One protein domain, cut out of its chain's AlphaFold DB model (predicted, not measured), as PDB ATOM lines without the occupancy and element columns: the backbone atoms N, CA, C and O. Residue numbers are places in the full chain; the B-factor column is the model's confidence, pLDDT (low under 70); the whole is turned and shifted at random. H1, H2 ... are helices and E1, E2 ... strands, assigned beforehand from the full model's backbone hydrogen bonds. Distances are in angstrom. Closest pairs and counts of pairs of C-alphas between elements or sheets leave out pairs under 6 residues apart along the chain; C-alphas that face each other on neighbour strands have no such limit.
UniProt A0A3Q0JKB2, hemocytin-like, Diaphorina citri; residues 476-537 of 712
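AT A GLANCE: This is residues 476 to 537 of the 712 residues of the protein "hemocytin-like" of Diaphorina citri (UniProt A0A3Q0JKB2). Two small two-stranded sheets, E1-E2 and E3-E4, sit at opposite ends, joined by loops; the short helix H1 runs along one side, and residues 483 to 495 thread the middle. The printed part has 62 residues, with one named helix and four named strands in the order E1, H1, E2, E3, E4. Both sheets are antiparallel; the class is mixed, with under half of the residues in named elements. It is compact, radius of gyration of the C-alphas 12.1 A, spanning 33 by 26 by 20 A.

HOW THE PARTS SIT: E1, residues 476 to 482, and E2, residues 509 to 514, are antiparallel neighbours at 153 degrees; C-alphas 478 and 512 face each other at 4.3 A, and N 479 and O 511, 2.8 A, are within hydrogen-bond range. E3, residues 521 to 523, and E4, residues 531 to 533, form an antiparallel hairpin at 135 degrees, with N 532 and O 522 within range at 2.8 A. E1 and E2 are apart from both. H1, residues 496 to 503, is also apart from E3 and E4; its O i to N i+4 pairs are all within range.

IN THESE COORDINATES: E1, 12.0 A long, begins at C-alpha 476 (189.192, 90.392, 51.018). E2 measures 13.6 A and H1 10.8 A. E4 ends at C-alpha 533 (174.386, 77.981, 58.534).

THE WHOLE: The C-alphas farthest apart, Ala 480 and Ser 536, are 33.5 A apart. The printed part has no cut; the E1 to H1 link is long, 13 residues. Residue 494 alone has pLDDT under 70.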
ATOM      1  N   SER A 476     188.648  90.734  52.336       90.44
ATOM      2  CA  SER A 476     189.192  90.392  51.018       90.44
ATOM      3  C   SER A 476     190.239  91.411  50.576       90.44
ATOM      4  O   SER A 476     191.322  91.028  50.135       90.44
ATOM      5  N   HIS A 477     189.919  92.700  50.709       90.50
ATOM      6  CA  HIS A 477     190.760  93.830  50.321       90.50
ATOM      7  C   HIS A 477     190.192  95.150  50.878       90.50
ATOM      8  O   HIS A 477     189.011  95.241  51.212       90.50
ATOM      9  N   TYR A 478     191.029  96.188  50.952       92.88
ATOM     10  CA  TYR A 478     190.577  97.584  51.075       92.88
ATOM     11  C   TYR A 478     189.682  97.949  49.885       92.88
ATOM     12  O   TYR A 478     190.017  97.569  48.763       92.88
ATOM     13  N   GLU A 479     188.616  98.722  50.090       92.62
ATOM     14  CA  GLU A 479     187.757  99.275  49.042       92.62
ATOM     15  C   GLU A 479     187.395 100.740  49.333       92.62
ATOM     16  O   GLU A 479     187.145 101.123  50.476       92.62
ATOM     17  N   ALA A 480     187.353 101.568  48.285       93.19
ATOM     18  CA  ALA A 480     187.056 102.998  48.426       93.19
ATOM     19  C   ALA A 480     185.599 103.273  48.841       93.19
ATOM     20  O   ALA A 480     185.299 104.341  49.361       93.19
ATOM     21  N   CYS A 481     184.713 102.305  48.594       92.56
ATOM     22  CA  CYS A 481     183.269 102.389  48.750       92.56
ATOM     23  C   CYS A 481     182.745 101.028  49.242       92.56
ATOM     24  O   CYS A 481     182.595 100.079  48.468       92.56
ATOM     25  N   VAL A 482     182.506 100.908  50.549       92.19
ATOM     26  CA  VAL A 482     181.801  99.787  51.186       92.19
ATOM     27  C   VAL A 482     180.469 100.264  51.760       92.19
ATOM     28  O   VAL A 482     180.298 101.442  52.068       92.19
ATOM     29  N   SER A 483     179.513  99.342  51.896       89.50
ATOM     30  CA  SER A 483     178.224  99.654  52.521       89.50
ATOM     31  C   SER A 483     178.431 100.121  53.971       89.50
ATOM     32  O   SER A 483     179.192  99.463  54.685       89.50
ATOM     33  N   PRO A 484     177.764 101.200  54.420       88.88
ATOM     34  CA  PRO A 484     177.739 101.607  55.825       88.88
ATOM     35  C   PRO A 484     176.775 100.746  56.662       88.88
ATOM     36  O   PRO A 484     176.782 100.829  57.892       88.88
ATOM     37  N   CYS A 485     175.955  99.909  56.015       88.31
ATOM     38  CA  CYS A 485     175.094  98.951  56.694       88.31
ATOM     39  C   CYS A 485     175.893  97.799  57.325       88.31
ATOM     40  O   CYS A 485     176.816  97.275  56.689       88.31
ATOM     41  N   PRO A 486     175.501  97.326  58.524       84.81
ATOM     42  CA  PRO A 486     176.047  96.100  59.087       84.81
ATOM     43  C   PRO A 486     175.662  94.890  58.227       84.81
ATOM     44  O   PRO A 486     174.638  94.882  57.548       84.81
ATOM     45  N   PHE A 487     176.479  93.842  58.286       86.06
ATOM     46  CA  PHE A 487     176.198  92.571  57.620       86.06
ATOM     47  C   PHE A 487     175.143  91.762  58.393       86.06
ATOM     48  O   PHE A 487     174.927  91.988  59.587       86.06
ATOM     49  N   GLU A 488     174.501  90.797  57.729       86.69
ATOM     50  CA  GLU A 488     173.637  89.833  58.417       86.69
ATOM     51  C   GLU A 488     174.494  88.874  59.260       86.69
ATOM     52  O   GLU A 488     175.477  88.299  58.787       86.69
ATOM     53  N   THR A 489     174.109  88.717  60.523       87.56
ATOM     54  CA  THR A 489     174.751  87.875  61.537       87.56
ATOM     55  C   THR A 489     173.676  87.098  62.297       87.56
ATOM     56  O   THR A 489     172.521  87.532  62.315       87.56
ATOM     57  N   CYS A 490     174.008  86.000  62.984       84.25
ATOM     58  CA  CYS A 490     173.022  85.321  63.832       84.25
ATOM     59  C   CYS A 490     172.396  86.278  64.858       84.25
ATOM     60  O   CYS A 490     171.181  86.266  65.017       84.25
ATOM     61  N   HIS A 491     173.194  87.149  65.488       78.38
ATOM     62  CA  HIS A 491     172.719  88.056  66.541       78.38
ATOM     63  C   HIS A 491     171.746  89.148  66.055       78.38
ATOM     64  O   HIS A 491     170.835  89.512  66.800       78.38
ATOM     65  N   ASN A 492     171.937  89.689  64.843       78.94
ATOM     66  CA  ASN A 492     171.100  90.774  64.302       78.94
ATOM     67  C   ASN A 492     170.053  90.311  63.274       78.94
ATOM     68  O   ASN A 492     169.256  91.139  62.844       78.94
ATOM     69  N   THR A 493     170.008  89.024  62.902       77.19
ATOM     70  CA  THR A 493     169.041  88.473  61.927       77.19
ATOM     71  C   THR A 493     167.583  88.925  62.161       77.19
ATOM     72  O   THR A 493     166.932  89.260  61.171       77.19
ATOM     73  N   PRO A 494     167.046  88.998  63.403       69.94
ATOM     74  CA  PRO A 494     165.655  89.416  63.622       69.94
ATOM     75  C   PRO A 494     165.338  90.854  63.185       69.94
ATOM     76  O   PRO A 494     164.255  91.117  62.664       69.94
ATOM     77  N   ASP A 495     166.288  91.778  63.355       71.94
ATOM     78  CA  ASP A 495     166.124  93.203  63.038       71.94
ATOM     79  C   ASP A 495     166.883  93.638  61.774       71.94
ATOM     80  O   ASP A 495     166.718  94.770  61.318       71.94
ATOM     81  N   TYR A 496     167.667  92.744  61.163       80.56
ATOM     82  CA  TYR A 496     168.531  93.027  60.013       80.56
ATOM     83  C   TYR A 496     167.790  93.743  58.877       80.56
ATOM     84  O   TYR A 496     168.274  94.751  58.371       80.56
ATOM     85  N   THR A 497     166.579  93.298  58.530       78.81
ATOM     86  CA  THR A 497     165.747  93.942  57.498       78.81
ATOM     87  C   THR A 497     165.404  95.396  57.839       78.81
ATOM     88  O   THR A 497     165.429  96.243  56.948       78.81
ATOM     89  N   LYS A 498     165.115  95.705  59.112       73.62
ATOM     90  CA  LYS A 498     164.812  97.073  59.568       73.62
ATOM     91  C   LYS A 498     166.065  97.944  59.486       73.62
ATOM     92  O   LYS A 498     166.020  99.030  58.922       73.62
ATOM     93  N   VAL A 499     167.192  97.438  59.993       75.94
ATOM     94  CA  VAL A 499     168.476  98.157  59.981       75.94
ATOM     95  C   VAL A 499     168.922  98.445  58.546       75.94
ATOM     96  O   VAL A 499     169.254  99.584  58.234       75.94
ATOM     97  N   MET A 500     168.834  97.457  57.648       83.94
ATOM     98  CA  MET A 500     169.126  97.628  56.221       83.94
ATOM     99  C   MET A 500     168.286  98.738  55.580       83.94
ATOM    100  O   MET A 500     168.835  99.564  54.858       83.94
ATOM    101  N   GLN A 501     166.981  98.808  55.864       80.12
ATOM    102  CA  GLN A 501     166.105  99.853  55.313       80.12
ATOM    103  C   GLN A 501     166.504 101.274  55.744       80.12
ATOM    104  O   GLN A 501     166.271 102.218  54.986       80.12
ATOM    105  N   LEU A 502     167.115 101.429  56.923       77.81
ATOM    106  CA  LEU A 502     167.555 102.722  57.454       77.81
ATOM    107  C   LEU A 502     168.848 103.212  56.776       77.81
ATOM    108  O   LEU A 502     168.923 104.373  56.385       77.81
ATOM    109  N   CYS A 503     169.830 102.326  56.575       83.25
ATOM    110  CA  CYS A 503     171.159 102.682  56.055       83.25
ATOM    111  C   CYS A 503     171.348 102.479  54.535       83.25
ATOM    112  O   CYS A 503     172.309 102.989  53.967       83.25
ATOM    113  N   GLN A 504     170.455 101.767  53.831       80.56
ATOM    114  CA  GLN A 504     170.639 101.433  52.401       80.56
ATOM    115  C   GLN A 504     170.716 102.641  51.445       80.56
ATOM    116  O   GLN A 504     171.117 102.473  50.295       80.56
ATOM    117  N   HIS A 505     170.287 103.826  51.890       76.25
ATOM    118  CA  HIS A 505     170.317 105.073  51.117       76.25
ATOM    119  C   HIS A 505     171.458 106.014  51.543       76.25
ATOM    120  O   HIS A 505     171.575 107.114  51.005       76.25
ATOM    121  N   GLU A 506     172.276 105.620  52.520       81.75
ATOM    122  CA  GLU A 506     173.459 106.380  52.911       81.75
ATOM    123  C   GLU A 506     174.572 106.224  51.869       81.75
ATOM    124  O   GLU A 506     174.748 105.162  51.263       81.75
ATOM    125  N   SER A 507     175.369 107.278  51.684       84.62
ATOM    126  CA  SER A 507     176.563 107.215  50.843       84.62
ATOM    127  C   SER A 507     177.541 106.162  51.371       84.62
ATOM    128  O   SER A 507     177.754 106.025  52.577       84.62
ATOM    129  N   CYS A 508     178.168 105.416  50.460       90.19
ATOM    130  CA  CYS A 508     179.161 104.425  50.848       90.19
ATOM    131  C   CYS A 508     180.405 105.068  51.469       90.19
ATOM    132  O   CYS A 508     180.854 106.146  51.073       90.19
ATOM    133  N   ILE A 509     180.998 104.350  52.417       91.88
ATOM    134  CA  ILE A 509     182.165 104.797  53.173       91.88
ATOM    135  C   ILE A 509     183.438 104.093  52.719       91.88
ATOM    136  O   ILE A 509     183.417 102.994  52.167       91.88
ATOM    137  N   GLU A 510     184.574 104.718  52.994       92.75
ATOM    138  CA  GLU A 510     185.875 104.084  52.827       92.75
ATOM    139  C   GLU A 510     186.087 102.979  53.882       92.75
ATOM    140  O   GLU A 510     185.867 103.207  55.075       92.75
ATOM    141  N   GLY A 511     186.565 101.792  53.482       92.19
ATOM    142  CA  GLY A 511     186.831 100.728  54.451       92.19
ATOM    143  C   GLY A 511     187.376  99.422  53.877       92.19
ATOM    144  O   GLY A 511     187.858  99.343  52.750       92.19
ATOM    145  N   CYS A 512     187.306  98.365  54.682       91.00
ATOM    146  CA  CYS A 512     187.714  97.019  54.295       91.00
ATOM    147  C   CYS A 512     186.495  96.188  53.885       91.00
ATOM    148  O   CYS A 512     185.505  96.117  54.614       91.00
ATOM    149  N   LYS A 513     186.556  95.533  52.723       90.62
ATOM    150  CA  LYS A 513     185.493  94.639  52.258       90.62
ATOM    151  C   LYS A 513     185.633  93.280  52.951       90.62
ATOM    152  O   LYS A 513     186.662  92.627  52.792       90.62
ATOM    153  N   LEU A 514     184.619  92.840  53.700       88.94
ATOM    154  CA  LEU A 514     184.600  91.496  54.299       88.94
ATOM    155  C   LEU A 514     184.490  90.387  53.233       88.94
ATOM    156  O   LEU A 514     183.832  90.568  52.203       88.94
ATOM    157  N   LYS A 515     185.119  89.230  53.490       90.81
ATOM    158  CA  LYS A 515     185.001  88.014  52.661       90.81
ATOM    159  C   LYS A 515     183.622  87.377  52.865       90.81
ATOM    160  O   LYS A 515     183.378  86.908  53.975       90.81
ATOM    161  N   PRO A 516     182.743  87.311  51.848       90.94
ATOM    162  CA  PRO A 516     181.385  86.803  52.025       90.94
ATOM    163  C   PRO A 516     181.379  85.354  52.521       90.94
ATOM    164  O   PRO A 516     182.220  84.548  52.115       90.94
ATOM    165  N   CYS A 517     180.403  85.021  53.367       91.88
ATOM    166  CA  CYS A 517     180.156  83.638  53.753       91.88
ATOM    167  C   CYS A 517     179.692  82.787  52.555       91.88
ATOM    168  O   CYS A 517     179.125  83.328  51.601       91.88
ATOM    169  N   PRO A 518     179.912  81.457  52.587       93.69
ATOM    170  CA  PRO A 518     179.356  80.536  51.598       93.69
ATOM    171  C   PRO A 518     177.825  80.612  51.524       93.69
ATOM    172  O   PRO A 518     177.169  80.901  52.526       93.69
ATOM    173  N   ASP A 519     177.253  80.279  50.366       92.06
ATOM    174  CA  ASP A 519     175.803  80.298  50.143       92.06
ATOM    175  C   ASP A 519     175.032  79.551  51.252       92.06
ATOM    176  O   ASP A 519     175.301  78.386  51.558       92.06
ATOM    177  N   GLY A 520     174.055  80.232  51.861       88.00
ATOM    178  CA  GLY A 520     173.249  79.704  52.972       88.00
ATOM    179  C   GLY A 520     173.867  79.853  54.372       88.00
ATOM    180  O   GLY A 520     173.249  79.429  55.353       88.00
ATOM    181  N   GLN A 521     175.050  80.464  54.490       92.69
ATOM    182  CA  GLN A 521     175.691  80.808  55.760       92.69
ATOM    183  C   GLN A 521     175.725  82.326  55.981       92.69
ATOM    184  O   GLN A 521     175.786  83.102  55.029       92.69
ATOM    185  N   ILE A 522     175.718  82.735  57.248       92.06
ATOM    186  CA  ILE A 522     175.918  84.119  57.702       92.06
ATOM    187  C   ILE A 522     176.969  84.140  58.816       92.06
ATOM    188  O   ILE A 522     177.349  83.080  59.315       92.06
ATOM    189  N   TYR A 523     177.468  85.315  59.199       90.44
ATOM    190  CA  TYR A 523     178.421  85.402  60.310       90.44
ATOM    191  C   TYR A 523     177.747  85.096  61.652       90.44
ATOM    192  O   TYR A 523     176.552  85.336  61.824       90.44
ATOM    193  N   ASN A 524     178.508  84.619  62.632       86.81
ATOM    194  CA  ASN A 524     177.996  84.420  63.982       86.81
ATOM    195  C   ASN A 524     177.621  85.770  64.631       86.81
ATOM    196  O   ASN A 524     176.478  85.979  65.044       86.81
ATOM    197  N   SER A 525     178.546  86.736  64.629       84.25
ATOM    198  CA  SER A 525     178.313  88.087  65.155       84.25
ATOM    199  C   SER A 525     179.132  89.155  64.413       84.25
ATOM    200  O   SER A 525     179.880  88.859  63.485       84.25
ATOM    201  N   THR A 526     179.003  90.419  64.826       78.25
ATOM    202  CA  THR A 526     179.816  91.542  64.323       78.25
ATOM    203  C   THR A 526     181.270  91.526  64.806       78.25
ATOM    204  O   THR A 526     182.088  92.272  64.280       78.25
ATOM    205  N   THR A 527     181.600  90.704  65.808       80.62
ATOM    206  CA  THR A 527     182.967  90.522  66.334       80.62
ATOM    207  C   THR A 527     183.532  89.130  66.053       80.62
ATOM    208  O   THR A 527     184.745  88.937  66.104       80.62
ATOM    209  N   ASP A 528     182.668  88.167  65.728       85.81
ATOM    210  CA  ASP A 528     183.002  86.801  65.345       85.81
ATOM    211  C   ASP A 528     182.552  86.542  63.900       85.81
ATOM    212  O   ASP A 528     181.413  86.154  63.624       85.81
ATOM    213  N   HIS A 529     183.489  86.747  62.972       88.75
ATOM    214  CA  HIS A 529     183.306  86.523  61.537       88.75
ATOM    215  C   HIS A 529     183.369  85.031  61.133       88.75
ATOM    216  O   HIS A 529     183.640  84.720  59.969       88.75
ATOM    217  N   THR A 530     183.137  84.083  62.048       90.44
ATOM    218  CA  THR A 530     182.915  82.682  61.661       90.44
ATOM    219  C   THR A 530     181.583  82.532  60.926       90.44
ATOM    220  O   THR A 530     180.551  83.042  61.358       90.44
ATOM    221  N   CYS A 531     181.599  81.838  59.788       92.19
ATOM    222  CA  CYS A 531     180.393  81.568  59.011       92.19
ATOM    223  C   CYS A 531     179.667  80.329  59.545       92.19
ATOM    224  O   CYS A 531     180.257  79.252  59.665       92.19
ATOM    225  N   VAL A 532     178.375  80.478  59.823       92.62
ATOM    226  CA  VAL A 532     177.489  79.430  60.338       92.62
ATOM    227  C   VAL A 532     176.222  79.330  59.476       92.62
ATOM    228  O   VAL A 532     175.759  80.340  58.939       92.62
ATOM    229  N   PRO A 533     175.637  78.132  59.280       92.12
ATOM    230  CA  PRO A 533     174.386  77.981  58.534       92.12
ATOM    231  C   PRO A 533     173.270  78.849  59.122       92.12
ATOM    232  O   PRO A 533     173.008  78.761  60.320       92.12
ATOM    233  N   LYS A 534     172.545  79.614  58.296       85.88
ATOM    234  CA  LYS A 534     171.471  80.504  58.782       85.88
ATOM    235  C   LYS A 534     170.399  79.769  59.604       85.88
ATOM    236  O   LYS A 534     169.910  80.290  60.595       85.88
ATOM    237  N   ALA A 535     170.103  78.517  59.247       82.81
ATOM    238  CA  ALA A 535     169.178  77.641  59.978       82.81
ATOM    239  C   ALA A 535     169.705  77.121  61.338       82.81
ATOM    240  O   ALA A 535     168.966  76.458  62.058       82.81
ATOM    241  N   SER A 536     170.977  77.370  61.672       84.50
ATOM    242  CA  SER A 536     171.594  77.016  62.962       84.50
ATOM    243  C   SER A 536     171.712  78.199  63.928       84.50
ATOM    244  O   SER A 536     172.022  77.988  65.098       84.50
ATOM    245  N   CYS A 537     171.425  79.421  63.466       80.81
ATOM    246  CA  CYS A 537     171.322  80.586  64.333       80.81
ATOM    247  C   CYS A 537     170.141  80.409  65.293       80.81
ATOM    248  O   CYS A 537     168.984  80.480  64.883       80.81
TER     249      CYS A 537